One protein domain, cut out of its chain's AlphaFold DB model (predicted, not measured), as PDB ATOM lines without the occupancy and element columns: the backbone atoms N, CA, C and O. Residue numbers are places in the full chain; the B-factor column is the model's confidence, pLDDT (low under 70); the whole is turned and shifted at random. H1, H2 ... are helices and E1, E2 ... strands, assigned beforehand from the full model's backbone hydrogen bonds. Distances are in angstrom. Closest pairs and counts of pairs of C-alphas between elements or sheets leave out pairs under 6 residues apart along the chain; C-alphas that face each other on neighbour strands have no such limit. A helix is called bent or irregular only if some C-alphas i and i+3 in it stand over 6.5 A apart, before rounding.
ATOM      1  N   SER A   8     196.074 266.178 151.743       45.25
ATOM      2  CA  SER A   8     196.873 266.412 150.531       45.25
ATOM      3  C   SER A   8     197.234 265.098 149.831       45.25
ATOM      4  O   SER A   8     196.995 264.929 148.638       45.25
ATOM      5  N   ILE A   9     197.677 264.114 150.616       43.16
ATOM      6  CA  ILE A   9     198.079 262.787 150.148       43.16
ATOM      7  C   ILE A   9     196.850 261.935 149.802       43.16
ATOM      8  O   ILE A   9     196.838 261.293 148.759       43.16
ATOM      9  N   ALA A  10     195.794 261.968 150.616       40.19
ATOM     10  CA  ALA A  10     194.522 261.289 150.369       40.19
ATOM     11  C   ALA A  10     193.850 261.807 149.088       40.19
ATOM     12  O   ALA A  10     193.444 261.026 148.233       40.19
ATOM     13  N   LYS A  11     193.843 263.128 148.864       44.41
ATOM     14  CA  LYS A  11     193.299 263.724 147.635       44.41
ATOM     15  C   LYS A  11     194.176 263.468 146.405       44.41
ATOM     16  O   LYS A  11     193.645 263.320 145.306       44.41
ATOM     17  N   GLU A  12     195.497 263.370 146.563       44.81
ATOM     18  CA  GLU A  12     196.387 262.834 145.520       44.81
ATOM     19  C   GLU A  12     196.148 261.339 145.252       44.81
ATOM     20  O   GLU A  12     196.452 260.875 144.157       44.81
ATOM     21  N   LEU A  13     195.600 260.587 146.213       45.50
ATOM     22  CA  LEU A  13     195.352 259.144 146.130       45.50
ATOM     23  C   LEU A  13     193.980 258.777 145.556       45.50
ATOM     24  O   LEU A  13     193.926 257.849 144.751       45.50
ATOM     25  N   CYS A  14     192.905 259.518 145.847       44.19
ATOM     26  CA  CYS A  14     191.648 259.385 145.092       44.19
ATOM     27  C   CYS A  14     191.869 259.674 143.596       44.19
ATOM     28  O   CYS A  14     191.167 259.142 142.744       44.19
ATOM     29  N   ASN A  15     192.876 260.500 143.286       46.25
ATOM     30  CA  ASN A  15     193.325 260.805 141.928       46.25
ATOM     31  C   ASN A  15     194.561 259.990 141.492       46.25
ATOM     32  O   ASN A  15     195.106 260.239 140.415       46.25
ATOM     33  N   ALA A  16     195.047 259.049 142.311       51.62
ATOM     34  CA  ALA A  16     196.195 258.225 141.956       51.62
ATOM     35  C   ALA A  16     195.788 257.113 140.992       51.62
ATOM     36  O   ALA A  16     194.649 256.657 140.974       51.62
ATOM     37  N   SER A  17     196.754 256.643 140.200       56.88
ATOM     38  CA  SER A  17     196.539 255.509 139.305       56.88
ATOM     39  C   SER A  17     196.049 254.279 140.075       56.88
ATOM     40  O   SER A  17     196.497 254.026 141.196       56.88
ATOM     41  N   GLU A  18     195.185 253.478 139.446       58.81
ATOM     42  CA  GLU A  18     194.599 252.248 140.016       58.81
ATOM     43  C   GLU A  18     195.657 251.341 140.676       58.81
ATOM     44  O   GLU A  18     195.440 250.771 141.741       58.81
ATOM     45  N   ASN A  19     196.867 251.291 140.111       59.34
ATOM     46  CA  ASN A  19     197.998 250.533 140.651       59.34
ATOM     47  C   ASN A  19     198.459 250.987 142.046       59.34
ATOM     48  O   ASN A  19     198.961 250.174 142.825       59.34
ATOM     49  N   LYS A  20     198.365 252.281 142.365       57.88
ATOM     50  CA  LYS A  20     198.768 252.811 143.674       57.88
ATOM     51  C   LYS A  20     197.701 252.491 144.722       57.88
ATOM     52  O   LYS A  20     198.080 252.042 145.798       57.88
ATOM     53  N   GLN A  21     196.416 252.622 144.382       59.66
ATOM     54  CA  GLN A  21     195.299 252.200 145.241       59.66
ATOM     55  C   GLN A  21     195.337 250.690 145.516       59.66
ATOM     56  O   GLN A  21     195.395 250.286 146.672       59.66
ATOM     57  N   TYR A  22     195.493 249.860 144.480       64.75
ATOM     58  CA  TYR A  22     195.602 248.404 144.628       64.75
ATOM     59  C   TYR A  22     196.740 247.972 145.567       64.75
ATOM     60  O   TYR A  22     196.583 247.075 146.398       64.75
ATOM     61  N   ARG A  23     197.909 248.624 145.473       62.56
ATOM     62  CA  ARG A  23     199.033 248.365 146.388       62.56
ATOM     63  C   ARG A  23     198.677 248.712 147.828       62.56
ATOM     64  O   ARG A  23     199.106 248.006 148.731       62.56
ATOM     65  N   ILE A  24     197.930 249.786 148.046       60.84
ATOM     66  CA  ILE A  24     197.542 250.251 149.379       60.84
ATOM     67  C   ILE A  24     196.516 249.302 149.997       60.84
ATOM     68  O   ILE A  24     196.721 248.877 151.132       60.84
ATOM     69  N   ASP A  25     195.514 248.868 149.236       64.50
ATOM     70  CA  ASP A  25     194.540 247.866 149.684       64.50
ATOM     71  C   ASP A  25     195.199 246.523 149.987       64.50
ATOM     72  O   ASP A  25     194.907 245.886 150.999       64.50
ATOM     73  N   THR A  26     196.159 246.116 149.153       65.94
ATOM     74  CA  THR A  26     196.950 244.903 149.395       65.94
ATOM     75  C   THR A  26     197.726 245.018 150.707       65.94
ATOM     76  O   THR A  26     197.660 244.116 151.538       65.94
ATOM     77  N   LEU A  27     198.403 246.146 150.946       64.69
ATOM     78  CA  LEU A  27     199.129 246.389 152.195       64.69
ATOM     79  C   LEU A  27     198.196 246.431 153.413       64.69
ATOM     80  O   LEU A  27     198.540 245.901 154.470       64.69
ATOM     81  N   ALA A  28     197.018 247.041 153.271       63.81
ATOM     82  CA  ALA A  28     196.014 247.117 154.324       63.81
ATOM     83  C   ALA A  28     195.526 245.726 154.729       63.81
ATOM     84  O   ALA A  28     195.493 245.368 155.908       63.81
ATOM     85  N   LYS A  29     195.226 244.911 153.722       68.06
ATOM     86  CA  LYS A  29     194.774 243.540 153.891       68.06
ATOM     87  C   LYS A  29     195.865 242.657 154.487       68.06
ATOM     88  O   LYS A  29     195.596 241.909 155.424       68.06
ATOM     89  N   GLU A  30     197.100 242.770 154.002       66.25
ATOM     90  CA  GLU A  30     198.221 241.961 154.484       66.25
ATOM     91  C   GLU A  30     198.625 242.286 155.919       66.25
ATOM     92  O   GLU A  30     198.963 241.372 156.672       66.25
ATOM     93  N   LEU A  31     198.595 243.554 156.335       65.31
ATOM     94  CA  LEU A  31     198.992 243.945 157.688       65.31
ATOM     95  C   LEU A  31     197.839 243.876 158.688       65.31
ATOM     96  O   LEU A  31     198.004 243.261 159.744       65.31
ATOM     97  N   PHE A  32     196.689 244.453 158.343       63.41
ATOM     98  CA  PHE A  32     195.599 244.755 159.276       63.41
ATOM     99  C   PHE A  32     194.361 243.875 159.061       63.41
ATOM    100  O   PHE A  32     193.446 243.899 159.877       63.41
ATOM    101  N   GLY A  33     194.306 243.090 157.976       61.28
ATOM    102  CA  GLY A  33     193.160 242.225 157.678       61.28
ATOM    103  C   GLY A  33     191.874 242.981 157.324       61.28
ATOM    104  O   GLY A  33     190.807 242.374 157.321       61.28
ATOM    105  N   CYS A  34     191.959 244.281 157.028       56.03
ATOM    106  CA  CYS A  34     190.822 245.131 156.670       56.03
ATOM    107  C   CYS A  34     190.997 245.762 155.281       56.03
ATOM    108  O   CYS A  34     192.121 246.058 154.872       56.03
ATOM    109  N   GLU A  35     189.884 246.019 154.595       57.31
ATOM    110  CA  GLU A  35     189.844 246.873 153.399       57.31
ATOM    111  C   GLU A  35     189.885 248.356 153.812       57.31
ATOM    112  O   GLU A  35     189.464 248.713 154.918       57.31
ATOM    113  N   ILE A  36     190.460 249.219 152.970       55.38
ATOM    114  CA  ILE A  36     190.466 250.666 153.208       55.38
ATOM    115  C   ILE A  36     189.144 251.227 152.690       55.38
ATOM    116  O   ILE A  36     188.792 251.049 151.532       55.38
ATOM    117  N   ASN A  37     188.405 251.891 153.571       53.84
ATOM    118  CA  ASN A  37     187.203 252.659 153.256       53.84
ATOM    119  C   ASN A  37     187.403 254.141 153.629       53.84
ATOM    120  O   ASN A  37     188.387 254.470 154.295       53.84
ATOM    121  N   GLU A  38     186.466 255.010 153.238       52.00
ATOM    122  CA  GLU A  38     186.499 256.465 153.503       52.00
ATOM    123  C   GLU A  38     186.734 256.799 154.993       52.00
ATOM    124  O   GLU A  38     187.453 257.741 155.315       52.00
ATOM    125  N   ASP A  39     186.234 255.966 155.917       50.03
ATOM    126  CA  ASP A  39     186.441 256.114 157.371       50.03
ATOM    127  C   ASP A  39     187.888 255.860 157.825       50.03
ATOM    128  O   ASP A  39     188.250 256.084 158.979       50.03
ATOM    129  N   THR A  40     188.732 255.353 156.932       51.06
ATOM    130  CA  THR A  40     190.096 254.938 157.238       51.06
ATOM    131  C   THR A  40     191.150 255.477 156.274       51.06
ATOM    132  O   THR A  40     192.333 255.164 156.407       51.06
ATOM    133  N   GLU A  41     190.735 256.299 155.317       51.66
ATOM    134  CA  GLU A  41     191.549 256.775 154.200       51.66
ATOM    135  C   GLU A  41     192.652 257.755 154.647       51.66
ATOM    136  O   GLU A  41     193.796 257.653 154.200       51.66
ATOM    137  N   ASP A  42     192.342 258.650 155.593       50.16
ATOM    138  CA  ASP A  42     193.247 259.726 156.024       50.16
ATOM    139  C   ASP A  42     194.328 259.258 157.023       50.16
ATOM    140  O   ASP A  42     195.479 259.690 156.962       50.16
ATOM    141  N   ILE A  43     193.982 258.319 157.906       52.09
ATOM    142  CA  ILE A  43     194.778 257.890 159.077       52.09
ATOM    143  C   ILE A  43     195.912 256.927 158.700       52.09
ATOM    144  O   ILE A  43     196.946 256.804 159.363       52.09
ATOM    145  N   LYS A  44     195.696 256.182 157.620       57.06
ATOM    146  CA  LYS A  44     196.394 254.928 157.371       57.06
ATOM    147  C   LYS A  44     197.715 255.117 156.640       57.06
ATOM    148  O   LYS A  44     198.701 254.471 156.984       57.06
ATOM    149  N   TYR A  45     197.795 256.000 155.649       62.09
ATOM    150  CA  TYR A  45     198.852 255.863 154.645       62.09
ATOM    151  C   TYR A  45     200.278 256.024 155.191       62.09
ATOM    152  O   TYR A  45     201.120 255.162 154.941       62.09
ATOM    153  N   GLN A  46     200.581 257.080 155.953       71.50
ATOM    154  CA  GLN A  46     201.955 257.312 156.424       71.50
ATOM    155  C   GLN A  46     202.403 256.300 157.484       71.50
ATOM    156  O   GLN A  46     203.508 255.765 157.382       71.50
ATOM    157  N   LEU A  47     201.555 255.992 158.470       80.88
ATOM    158  CA  LEU A  47     201.875 254.996 159.498       80.88
ATOM    159  C   LEU A  47     201.984 253.593 158.886       80.88
ATOM    160  O   LEU A  47     202.930 252.865 159.195       80.88
ATOM    161  N   MET A  48     201.100 253.235 157.950       76.25
ATOM    162  CA  MET A  48     201.160 251.961 157.228       76.25
ATOM    163  C   MET A  48     202.408 251.834 156.356       76.25
ATOM    164  O   MET A  48     203.114 250.828 156.427       76.25
ATOM    165  N   THR A  49     202.698 252.845 155.537       76.69
ATOM    166  CA  THR A  49     203.870 252.824 154.649       76.69
ATOM    167  C   THR A  49     205.171 252.826 155.436       76.69
ATOM    168  O   THR A  49     206.075 252.073 155.085       76.69
ATOM    169  N   SER A  50     205.252 253.580 156.536       83.69
ATOM    170  CA  SER A  50     206.416 253.570 157.433       83.69
ATOM    171  C   SER A  50     206.593 252.214 158.118       83.69
ATOM    172  O   SER A  50     207.708 251.695 158.194       83.69
ATOM    173  N   THR A  51     205.495 251.588 158.548       86.50
ATOM    174  CA  THR A  51     205.500 250.238 159.133       86.50
ATOM    175  C   THR A  51     206.021 249.206 158.130       86.50
ATOM    176  O   THR A  51     206.938 248.448 158.447       86.50
ATOM    177  N   MET A  52     205.522 249.214 156.889       82.50
ATOM    178  CA  MET A  52     206.018 248.313 155.838       82.50
ATOM    179  C   MET A  52     207.448 248.612 155.417       82.50
ATOM    180  O   MET A  52     208.230 247.684 155.229       82.50
ATOM    181  N   GLY A  53     207.813 249.889 155.303       82.44
ATOM    182  CA  GLY A  53     209.191 250.295 155.052       82.44
ATOM    183  C   GLY A  53     210.134 249.730 156.114       82.44
ATOM    184  O   GLY A  53     211.193 249.208 155.778       82.44
ATOM    185  N   THR A  54     209.701 249.728 157.377       87.88
ATOM    186  CA  THR A  54     210.460 249.147 158.491       87.88
ATOM    187  C   THR A  54     210.606 247.629 158.353       87.88
ATOM    188  O   THR A  54     211.709 247.107 158.518       87.88
ATOM    189  N   PHE A  55     209.536 246.910 157.991       83.38
ATOM    190  CA  PHE A  55     209.620 245.475 157.700       83.38
ATOM    191  C   PHE A  55     210.569 245.180 156.535       83.38
ATOM    192  O   PHE A  55     211.446 244.329 156.661       83.38
ATOM    193  N   PHE A  56     210.438 245.891 155.414       84.00
ATOM    194  CA  PHE A  56     211.286 245.675 154.243       84.00
ATOM    195  C   PHE A  56     212.755 245.971 154.520       84.00
ATOM    196  O   PHE A  56     213.614 245.206 154.085       84.00
ATOM    197  N   GLU A  57     213.056 247.023 155.279       85.06
ATOM    198  CA  GLU A  57     214.432 247.317 155.668       85.06
ATOM    199  C   GLU A  57     214.993 246.219 156.584       85.06
ATOM    200  O   GLU A  57     216.128 245.781 156.397       85.06
ATOM    201  N   ALA A  58     214.199 245.692 157.520       86.62
ATOM    202  CA  ALA A  58     214.610 244.564 158.353       86.62
ATOM    203  C   ALA A  58     214.869 243.290 157.527       86.62
ATOM    204  O   ALA A  58     215.915 242.663 157.708       86.62
ATOM    205  N   ILE A  59     213.996 242.954 156.568       85.19
ATOM    206  CA  ILE A  59     214.186 241.821 155.639       85.19
ATOM    207  C   ILE A  59     215.477 242.001 154.839       85.19
ATOM    208  O   ILE A  59     216.332 241.115 154.825       85.19
ATOM    209  N   LYS A  60     215.647 243.168 154.210       86.44
ATOM    210  CA  LYS A  60     216.819 243.506 153.393       86.44
ATOM    211  C   LYS A  60     218.125 243.370 154.176       86.44
ATOM    212  O   LYS A  60     219.129 242.936 153.619       86.44
ATOM    213  N   ASN A  61     218.107 243.692 155.469       93.31
ATOM    214  CA  ASN A  61     219.268 243.595 156.354       93.31
ATOM    215  C   ASN A  61     219.330 242.285 157.160       93.31
ATOM    216  O   ASN A  61     220.137 242.184 158.088       93.31
ATOM    217  N   SER A  62     218.497 241.289 156.829       93.81
ATOM    218  CA  SER A  62     218.434 239.991 157.520       93.81
ATOM    219  C   SER A  62     218.283 240.126 159.044       93.81
ATOM    220  O   SER A  62     218.962 239.452 159.820       93.81
ATOM    221  N   LYS A  63     217.426 241.049 159.491       95.44
ATOM    222  CA  LYS A  63     217.121 241.283 160.907       95.44
ATOM    223  C   LYS A  63     215.803 240.619 161.277       95.44
ATOM    224  O   LYS A  63     214.814 240.774 160.575       95.44
ATOM    225  N   SER A  64     215.788 239.932 162.415       94.12
ATOM    226  CA  SER A  64     214.587 239.315 162.996       94.12
ATOM    227  C   SER A  64     213.832 240.235 163.960       94.12
ATOM    228  O   SER A  64     212.754 239.881 164.429       94.12
ATOM    229  N   LYS A  65     214.394 241.409 164.273       96.12
ATOM    230  CA  LYS A  65     213.804 242.406 165.170       96.12
ATOM    231  C   LYS A  65     213.916 243.794 164.562       96.12
ATOM    232  O   LYS A  65     214.955 244.128 163.988       96.12
ATOM    233  N   ALA A  66     212.873 244.596 164.731       93.56
ATOM    234  CA  ALA A  66     212.819 245.972 164.264       93.56
ATOM    235  C   ALA A  66     212.103 246.879 165.274       93.56
ATOM    236  O   ALA A  66     211.303 246.422 166.093       93.56
ATOM    237  N   LEU A  67     212.398 248.176 165.207       92.94
ATOM    238  CA  LEU A  67     211.800 249.204 166.052       92.94
ATOM    239  C   LEU A  67     211.257 250.326 165.167       92.94
ATOM    240  O   LEU A  67     212.005 250.903 164.382       92.94
ATOM    241  N   PHE A  68     209.981 250.655 165.340       92.69
ATOM    242  CA  PHE A  68     209.344 251.819 164.741       92.69
ATOM    243  C   PHE A  68     208.988 252.823 165.842       92.69
ATOM    244  O   PHE A  68     208.128 252.571 166.688       92.69
ATOM    245  N   LEU A  69     209.698 253.952 165.857       88.75
ATOM    246  CA  LEU A  69     209.474 255.035 166.811       88.75
ATOM    247  C   LEU A  69     208.541 256.081 166.207       88.75
ATOM    248  O   LEU A  69     208.854 256.668 165.174       88.75
ATOM    249  N   VAL A  70     207.436 256.351 166.896       86.50
ATOM    250  CA  VAL A  70     206.539 257.469 166.591       86.50
ATOM    251  C   VAL A  70     206.835 258.579 167.588       86.50
ATOM    252  O   VAL A  70     206.539 258.454 168.773       86.50
ATOM    253  N   ILE A  71     207.481 259.644 167.120       82.75
ATOM    254  CA  ILE A  71     207.916 260.760 167.962       82.75
ATOM    255  C   ILE A  71     206.850 261.854 167.931       82.75
ATOM    256  O   ILE A  71     206.462 262.312 166.858       82.75
ATOM    257  N   VAL A  72     206.407 262.286 169.110       80.12
ATOM    258  CA  VAL A  72     205.408 263.339 169.297       80.12
ATOM    259  C   VAL A  72     205.993 264.428 170.188       80.12
ATOM    260  O   VAL A  72     206.466 264.151 171.285       80.12
ATOM    261  N   PHE A  73     205.961 265.675 169.729       77.94
ATOM    262  CA  PHE A  73     206.327 266.830 170.549       77.94
ATOM    263  C   PHE A  73     205.108 267.274 171.371       77.94
ATOM    264  O   PHE A  73     204.002 267.301 170.840       77.94
ATOM    265  N   THR A  74     205.288 267.572 172.658       73.25
ATOM    266  CA  THR A  74     204.178 267.785 173.620       73.25
ATOM    267  C   THR A  74     203.977 269.237 174.043       73.25
ATOM    268  O   THR A  74     202.965 269.596 174.638       73.25
ATOM    269  N   ASP A  75     204.925 270.096 173.720       72.56
ATOM    270  CA  ASP A  75     204.978 271.500 174.092       72.56
ATOM    271  C   ASP A  75     205.734 272.291 173.012       72.56
ATOM    272  O   ASP A  75     206.275 271.740 172.054       72.56
ATOM    273  N   GLY A  76     205.682 273.622 173.098       70.31
ATOM    274  CA  GLY A  76     206.158 274.477 172.006       70.31
ATOM    275  C   GLY A  76     205.279 274.412 170.749       70.31
ATOM    276  O   GLY A  76     205.592 275.074 169.762       70.31
ATOM    277  N   ILE A  77     204.166 273.670 170.798       73.06
ATOM    278  CA  ILE A  77     203.160 273.605 169.737       73.06
ATOM    279  C   ILE A  77     202.413 274.947 169.693       73.06
ATOM    280  O   ILE A  77     201.838 275.364 170.702       73.06
ATOM    281  N   PRO A  78     202.393 275.650 168.549       76.62
ATOM    282  CA  PRO A  78     201.587 276.852 168.392       76.62
ATOM    283  C   PRO A  78     200.087 276.537 168.556       76.62
ATOM    284  O   PRO A  78     199.639 275.524 168.020       76.62
ATOM    285  N   PRO A  79     199.257 277.421 169.146       78.25
ATOM    286  CA  PRO A  79     197.821 277.160 169.341       78.25
ATOM    287  C   PRO A  79     197.063 276.769 168.060       78.25
ATOM    288  O   PRO A  79     196.126 275.978 168.078       78.25
ATOM    289  N   LYS A  80     197.505 277.283 166.904       77.44
ATOM    290  CA  LYS A  80     196.946 276.951 165.581       77.44
ATOM    291  C   LYS A  80     197.163 275.480 165.164       77.44
ATOM    292  O   LYS A  80     196.527 275.035 164.215       77.44
ATOM    293  N   GLU A  81     198.071 274.761 165.823       75.94
ATOM    294  CA  GLU A  81     198.466 273.376 165.519       75.94
ATOM    295  C   GLU A  81     197.943 272.368 166.555       75.94
ATOM    296  O   GLU A  81     197.943 271.172 166.279       75.94
ATOM    297  N   GLU A  82     197.396 272.819 167.693       78.31
ATOM    298  CA  GLU A  82     196.811 271.940 168.724       78.31
ATOM    299  C   GLU A  82     195.734 271.004 168.161       78.31
ATOM    300  O   GLU A  82     195.662 269.828 168.519       78.31
ATOM    301  N   LYS A  83     194.913 271.505 167.229       78.50
ATOM    302  CA  LYS A  83     193.903 270.688 166.548       78.50
ATOM    303  C   LYS A  83     194.541 269.539 165.760       78.50
ATOM    304  O   LYS A  83     194.090 268.407 165.897       78.50
ATOM    305  N   ALA A  84     195.590 269.822 164.989       74.69
ATOM    306  CA  ALA A  84     196.290 268.813 164.199       74.69
ATOM    307  C   ALA A  84     196.997 267.786 165.096       74.69
ATOM    308  O   ALA A  84     196.981 266.598 164.806       74.69
ATOM    309  N   VAL A  85     197.555 268.218 166.231       78.06
ATOM    310  CA  VAL A  85     198.156 267.308 167.218       78.06
ATOM    311  C   VAL A  85     197.115 266.363 167.823       78.06
ATOM    312  O   VAL A  85     197.373 265.169 167.967       78.06
ATOM    313  N   ASN A  86     195.921 266.866 168.139       80.94
ATOM    314  CA  ASN A  86     194.828 266.035 168.643       80.94
ATOM    315  C   ASN A  86     194.309 265.042 167.594       80.94
ATOM    316  O   ASN A  86     193.994 263.908 167.949       80.94
ATOM    317  N   GLU A  87     194.223 265.452 166.326       78.12
ATOM    318  CA  GLU A  87     193.878 264.568 165.203       78.12
ATOM    319  C   GLU A  87     194.945 263.470 165.042       78.12
ATOM    320  O   GLU A  87     194.622 262.298 165.198       78.12
ATOM    321  N   ASN A  88     196.229 263.826 164.947       78.06
ATOM    322  CA  ASN A  88     197.330 262.859 164.829       78.06
ATOM    323  C   ASN A  88     197.389 261.847 165.992       78.06
ATOM    324  O   ASN A  88     197.755 260.686 165.803       78.06
ATOM    325  N   ASN A  89     197.058 262.271 167.217       82.50
ATOM    326  CA  ASN A  89     196.990 261.360 168.362       82.50
ATOM    327  C   ASN A  89     195.840 260.354 168.226       82.50
ATOM    328  O   ASN A  89     196.030 259.183 168.552       82.50
ATOM    329  N   LYS A  90     194.667 260.782 167.739       82.62
ATOM    330  CA  LYS A  90     193.551 259.866 167.450       82.62
ATOM    331  C   LYS A  90     193.933 258.880 166.350       82.62
ATOM    332  O   LYS A  90     193.705 257.685 166.510       82.62
ATOM    333  N   ASP A  91     194.599 259.368 165.313       79.38
ATOM    334  CA  ASP A  91     195.062 258.569 164.182       79.38
ATOM    335  C   ASP A  91     196.039 257.472 164.624       79.38
ATOM    336  O   ASP A  91     195.924 256.314 164.220       79.38
ATOM    337  N   TYR A  92     196.964 257.799 165.530       84.62
ATOM    338  CA  TYR A  92     197.879 256.819 166.110       84.62
ATOM    339  C   TYR A  92     197.156 255.736 166.927       84.62
ATOM    340  O   TYR A  92     197.506 254.555 166.837       84.62
ATOM    341  N   VAL A  93     196.147 256.121 167.713       86.75
ATOM    342  CA  VAL A  93     195.342 255.180 168.507       86.75
ATOM    343  C   VAL A  93     194.559 254.233 167.598       86.75
ATOM    344  O   VAL A  93     194.590 253.018 167.805       86.75
ATOM    345  N   GLU A  94     193.911 254.764 166.561       82.38
ATOM    346  CA  GLU A  94     193.191 253.982 165.550       82.38
ATOM    347  C   GLU A  94     194.140 253.000 164.841       82.38
ATOM    348  O   GLU A  94     193.852 251.808 164.735       82.38
ATOM    349  N   PHE A  95     195.331 253.465 164.447       84.12
ATOM    350  CA  PHE A  95     196.379 252.628 163.865       84.12
ATOM    351  C   PHE A  95     196.799 251.473 164.791       84.12
ATOM    352  O   PHE A  95     196.887 250.326 164.346       84.12
ATOM    353  N   CYS A  96     197.021 251.744 166.081       87.19
ATOM    354  CA  CYS A  96     197.354 250.702 167.054       87.19
ATOM    355  C   CYS A  96     196.216 249.685 167.195       87.19
ATOM    356  O   CYS A  96     196.458 248.477 167.170       87.19
ATOM    357  N   LYS A  97     194.969 250.158 167.255       86.38
ATOM    358  CA  LYS A  97     193.776 249.308 167.309       86.38
ATOM    359  C   LYS A  97     193.666 248.402 166.079       86.38
ATOM    360  O   LYS A  97     193.395 247.213 166.239       86.38
ATOM    361  N   CYS A  98     193.944 248.910 164.876       80.75
ATOM    362  CA  CYS A  98     193.976 248.101 163.650       80.75
ATOM    363  C   CYS A  98     195.041 246.991 163.687       80.75
ATOM    364  O   CYS A  98     194.873 245.962 163.037       80.75
ATOM    365  N   LEU A  99     196.130 247.175 164.438       82.94
ATOM    366  CA  LEU A  99     197.165 246.155 164.644       82.94
ATOM    367  C   LEU A  99     196.867 245.200 165.807       82.94
ATOM    368  O   LEU A  99     197.669 244.304 166.070       82.94
ATOM    369  N   GLY A 100     195.754 245.389 166.520       86.44
ATOM    370  CA  GLY A 100     195.471 244.663 167.757       86.44
ATOM    371  C   GLY A 100     196.440 245.014 168.893       86.44
ATOM    372  O   GLY A 100     196.718 244.171 169.743       86.44
ATOM    373  N   LEU A 101     196.984 246.235 168.890       89.75
ATOM    374  CA  LEU A 101     197.928 246.737 169.887       89.75
ATOM    375  C   LEU A 101     197.254 247.669 170.909       89.75
ATOM    376  O   LEU A 101     196.222 248.276 170.612       89.75
ATOM    377  N   PRO A 102     197.863 247.845 172.099       92.69
ATOM    378  CA  PRO A 102     197.517 248.929 173.016       92.69
ATOM    379  C   PRO A 102     197.678 250.319 172.379       92.69
ATOM    380  O   PRO A 102     198.491 250.509 171.478       92.69
ATOM    381  N   GLU A 103     196.983 251.318 172.925       89.12
ATOM    382  CA  GLU A 103     196.955 252.706 172.417       89.12
ATOM    383  C   GLU A 103     198.325 253.411 172.388       89.12
ATOM    384  O   GLU A 103     198.494 254.406 171.691       89.12
ATOM    385  N   ASN A 104     199.313 252.887 173.118       86.50
ATOM    386  CA  ASN A 104     200.682 253.416 173.183       86.50
ATOM    387  C   ASN A 104     201.687 252.601 172.346       86.50
ATOM    388  O   ASN A 104     202.904 252.755 172.499       86.50
ATOM    389  N   GLY A 105     201.181 251.721 171.480       91.56
ATOM    390  CA  GLY A 105     201.970 250.783 170.698       91.56
ATOM    391  C   GLY A 105     202.216 249.460 171.422       91.56
ATOM    392  O   GLY A 105     201.605 249.135 172.441       91.56
ATOM    393  N   GLY A 106     203.118 248.663 170.861       94.00
ATOM    394  CA  GLY A 106     203.419 247.311 171.308       94.00
ATOM    395  C   GLY A 106     204.185 246.538 170.242       94.00
ATOM    396  O   GLY A 106     204.738 247.127 169.313       94.00
ATOM    397  N   THR A 107     204.231 245.217 170.372       95.44
ATOM    398  CA  THR A 107     205.015 244.359 169.479       95.44
ATOM    399  C   THR A 107     204.104 243.471 168.647       95.44
ATOM    400  O   THR A 107     203.251 242.772 169.190       95.44
ATOM    401  N   ILE A 108     204.317 243.471 167.331       93.12
ATOM    402  CA  ILE A 108     203.676 242.546 166.391       93.12
ATOM    403  C   ILE A 108     204.710 241.606 165.780       93.12
ATOM    404  O   ILE A 108     205.861 241.980 165.562       93.12
ATOM    405  N   ASN A 109     204.272 240.390 165.459       92.44
ATOM    406  CA  ASN A 109     205.070 239.407 164.735       92.44
ATOM    407  C   ASN A 109     204.465 239.188 163.348       92.44
ATOM    408  O   ASN A 109     203.393 238.597 163.219       92.44
ATOM    409  N   LYS A 110     205.154 239.662 162.309       86.19
ATOM    410  CA  LYS A 110     204.774 239.501 160.895       86.19
ATOM    411  C   LYS A 110     206.038 239.283 160.074       86.19
ATOM    412  O   LYS A 110     207.091 239.802 160.419       86.19
ATOM    413  N   LEU A 111     205.941 238.520 158.983       83.50
ATOM    414  CA  LEU A 111     207.054 238.305 158.042       83.50
ATOM    415  C   LEU A 111     208.345 237.773 158.711       83.50
ATOM    416  O   LEU A 111     209.445 238.128 158.301       83.50
ATOM    417  N   ASN A 112     208.214 236.937 159.750       88.56
ATOM    418  CA  ASN A 112     209.326 236.455 160.589       88.56
ATOM    419  C   ASN A 112     210.142 237.570 161.279       88.56
ATOM    420  O   ASN A 112     211.307 237.369 161.623       88.56
ATOM    421  N   ILE A 113     209.528 238.737 161.490       91.19
ATOM    422  CA  ILE A 113     210.114 239.892 162.167       91.19
ATOM    423  C   ILE A 113     209.248 240.273 163.367       91.19
ATOM    424  O   ILE A 113     208.036 240.464 163.250       91.19
ATOM    425  N   GLU A 114     209.906 240.432 164.509       96.44
ATOM    426  CA  GLU A 114     209.355 241.047 165.713       96.44
ATOM    427  C   GLU A 114     209.498 242.572 165.587       96.44
ATOM    428  O   GLU A 114     210.588 243.126 165.766       96.44
ATOM    429  N   LEU A 115     208.415 243.265 165.226       94.62
ATOM    430  CA  LEU A 115     208.390 244.723 165.108       94.62
ATOM    431  C   LEU A 115     207.788 245.331 166.371       94.62
ATOM    432  O   LEU A 115     206.607 245.146 166.658       94.62
ATOM    433  N   THR A 116     208.593 246.104 167.096       96.25
ATOM    434  CA  THR A 116     208.120 246.910 168.223       96.25
ATOM    435  C   THR A 116     207.788 248.316 167.745       96.25
ATOM    436  O   THR A 116     208.636 248.995 167.172       96.25
ATOM    437  N   ILE A 117     206.566 248.762 167.999       94.06
ATOM    438  CA  ILE A 117     206.078 250.107 167.712       94.06
ATOM    439  C   ILE A 117     205.974 250.846 169.039       94.06
ATOM    440  O   ILE A 117     205.318 250.360 169.960       94.06
ATOM    441  N   LYS A 118     206.606 252.014 169.149       91.75
ATOM    442  CA  LYS A 118     206.603 252.790 170.393       91.75
ATOM    443  C   LYS A 118     206.365 254.268 170.126       91.75
ATOM    444  O   LYS A 118     207.116 254.887 169.373       91.75
ATOM    445  N   LYS A 119     205.362 254.830 170.802       90.19
ATOM    446  CA  LYS A 119     205.166 256.277 170.893       90.19
ATOM    447  C   LYS A 119     206.148 256.869 171.903       90.19
ATOM    448  O   LYS A 119     206.273 256.359 173.017       90.19
ATOM    449  N   ILE A 120     206.848 257.929 171.519       87.62
ATOM    450  CA  ILE A 120     207.736 258.699 172.391       87.62
ATOM    451  C   ILE A 120     207.260 260.139 172.404       87.62
ATOM    452  O   ILE A 120     207.142 260.766 171.355       87.62
ATOM    453  N   GLU A 121     207.029 260.656 173.600       85.25
ATOM    454  CA  GLU A 121     206.646 262.041 173.826       85.25
ATOM    455  C   GLU A 121     207.873 262.851 174.248       85.25
ATOM    456  O   GLU A 121     208.596 262.469 175.170       85.25
ATOM    457  N   ILE A 122     208.141 263.940 173.532       82.81
ATOM    458  CA  ILE A 122     209.286 264.825 173.750       82.81
ATOM    459  C   ILE A 122     208.772 266.199 174.166       82.81
ATOM    460  O   ILE A 122     207.879 266.761 173.529       82.81
ATOM    461  N   SER A 123     209.359 266.734 175.234       80.50
ATOM    462  CA  SER A 123     209.175 268.112 175.679       80.50
ATOM    463  C   SER A 123     210.369 268.957 175.208       80.50
ATOM    464  O   SER A 123     211.525 268.577 175.381       80.50
TER     465      SER A 123
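Overview. This is residues 8 to 123 of the 126 residues of an uncharacterized protein of Bacteroidales bacterium (UniProt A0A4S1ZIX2). A twisted three-stranded wall, E1, E3 and E2, has H3 and H4 over one face in two layers, helices on one face of a sheet, and its other face bare. Beyond H3, away from the sheet, H2 and H1 make a loose corner, where residues 15 to 20 stand free. The printed part has 116 residues, in the order H1, H2, H3, E1, H4, E2, E3; the mixed sheet runs E1, E3, E2. The class is mixed, helices and strands; the whole is compact, with a radius of gyration of the C-alphas of 15.1 A and spans of 42 by 35 by 23 A.

Along the chain. E1 is residues 65 to 73, 26.1 A; E3 is 113 to 122, 27.5 A, ending at C-alpha 122 (209.286, 264.825, 173.750); E2 is 105 to 110. H3 is 38 to 60, 33.0 A; H4 is 79 to 98, 29.9 A. H2 is 18 to 32, 20.7 A; H1 is 8 to 14, from C-alpha 8 (196.873, 266.412, 150.531). H3 and H4 are irregular: C-alphas 39 and 42 are 7.8 A apart, C-alphas 80 and 83 7.0 A. H3 has a kink of 55 degrees near residue 45.

Arrangement. E1 and E3 are parallel, with N 68 and O 116 at 2.8 A. The hairpin E2 and E3 is antiparallel, with N 108 and O 115 at 2.9 A. H3 is on the sheet at a height of 8.2 A, and H4 on the same face at 9.9 A. H3 touches H4, closest at the C-alphas of Ile 43 and Asp 91, 5.2 A. H2 only just touches H3, with 3 pairs of C-alphas within 8 A, the closest Ala 28 and Met 48, 7.6 A. H1 is close to H3 but not clearly touching, closest at C-alphas 10 and 42, 6.0 A. Every O i to N i+4 pair is within hydrogen-bond range in H1 and H2, 13 of 19 in H3 and 14 of 16 in H4.

Size, cuts and confidence. The C-alphas of Ser 62 and Pro 79, the two farthest apart, are 44.1 A apart. The printed part has no cut and no long link. Residues 8 to 45 have pLDDT under 70.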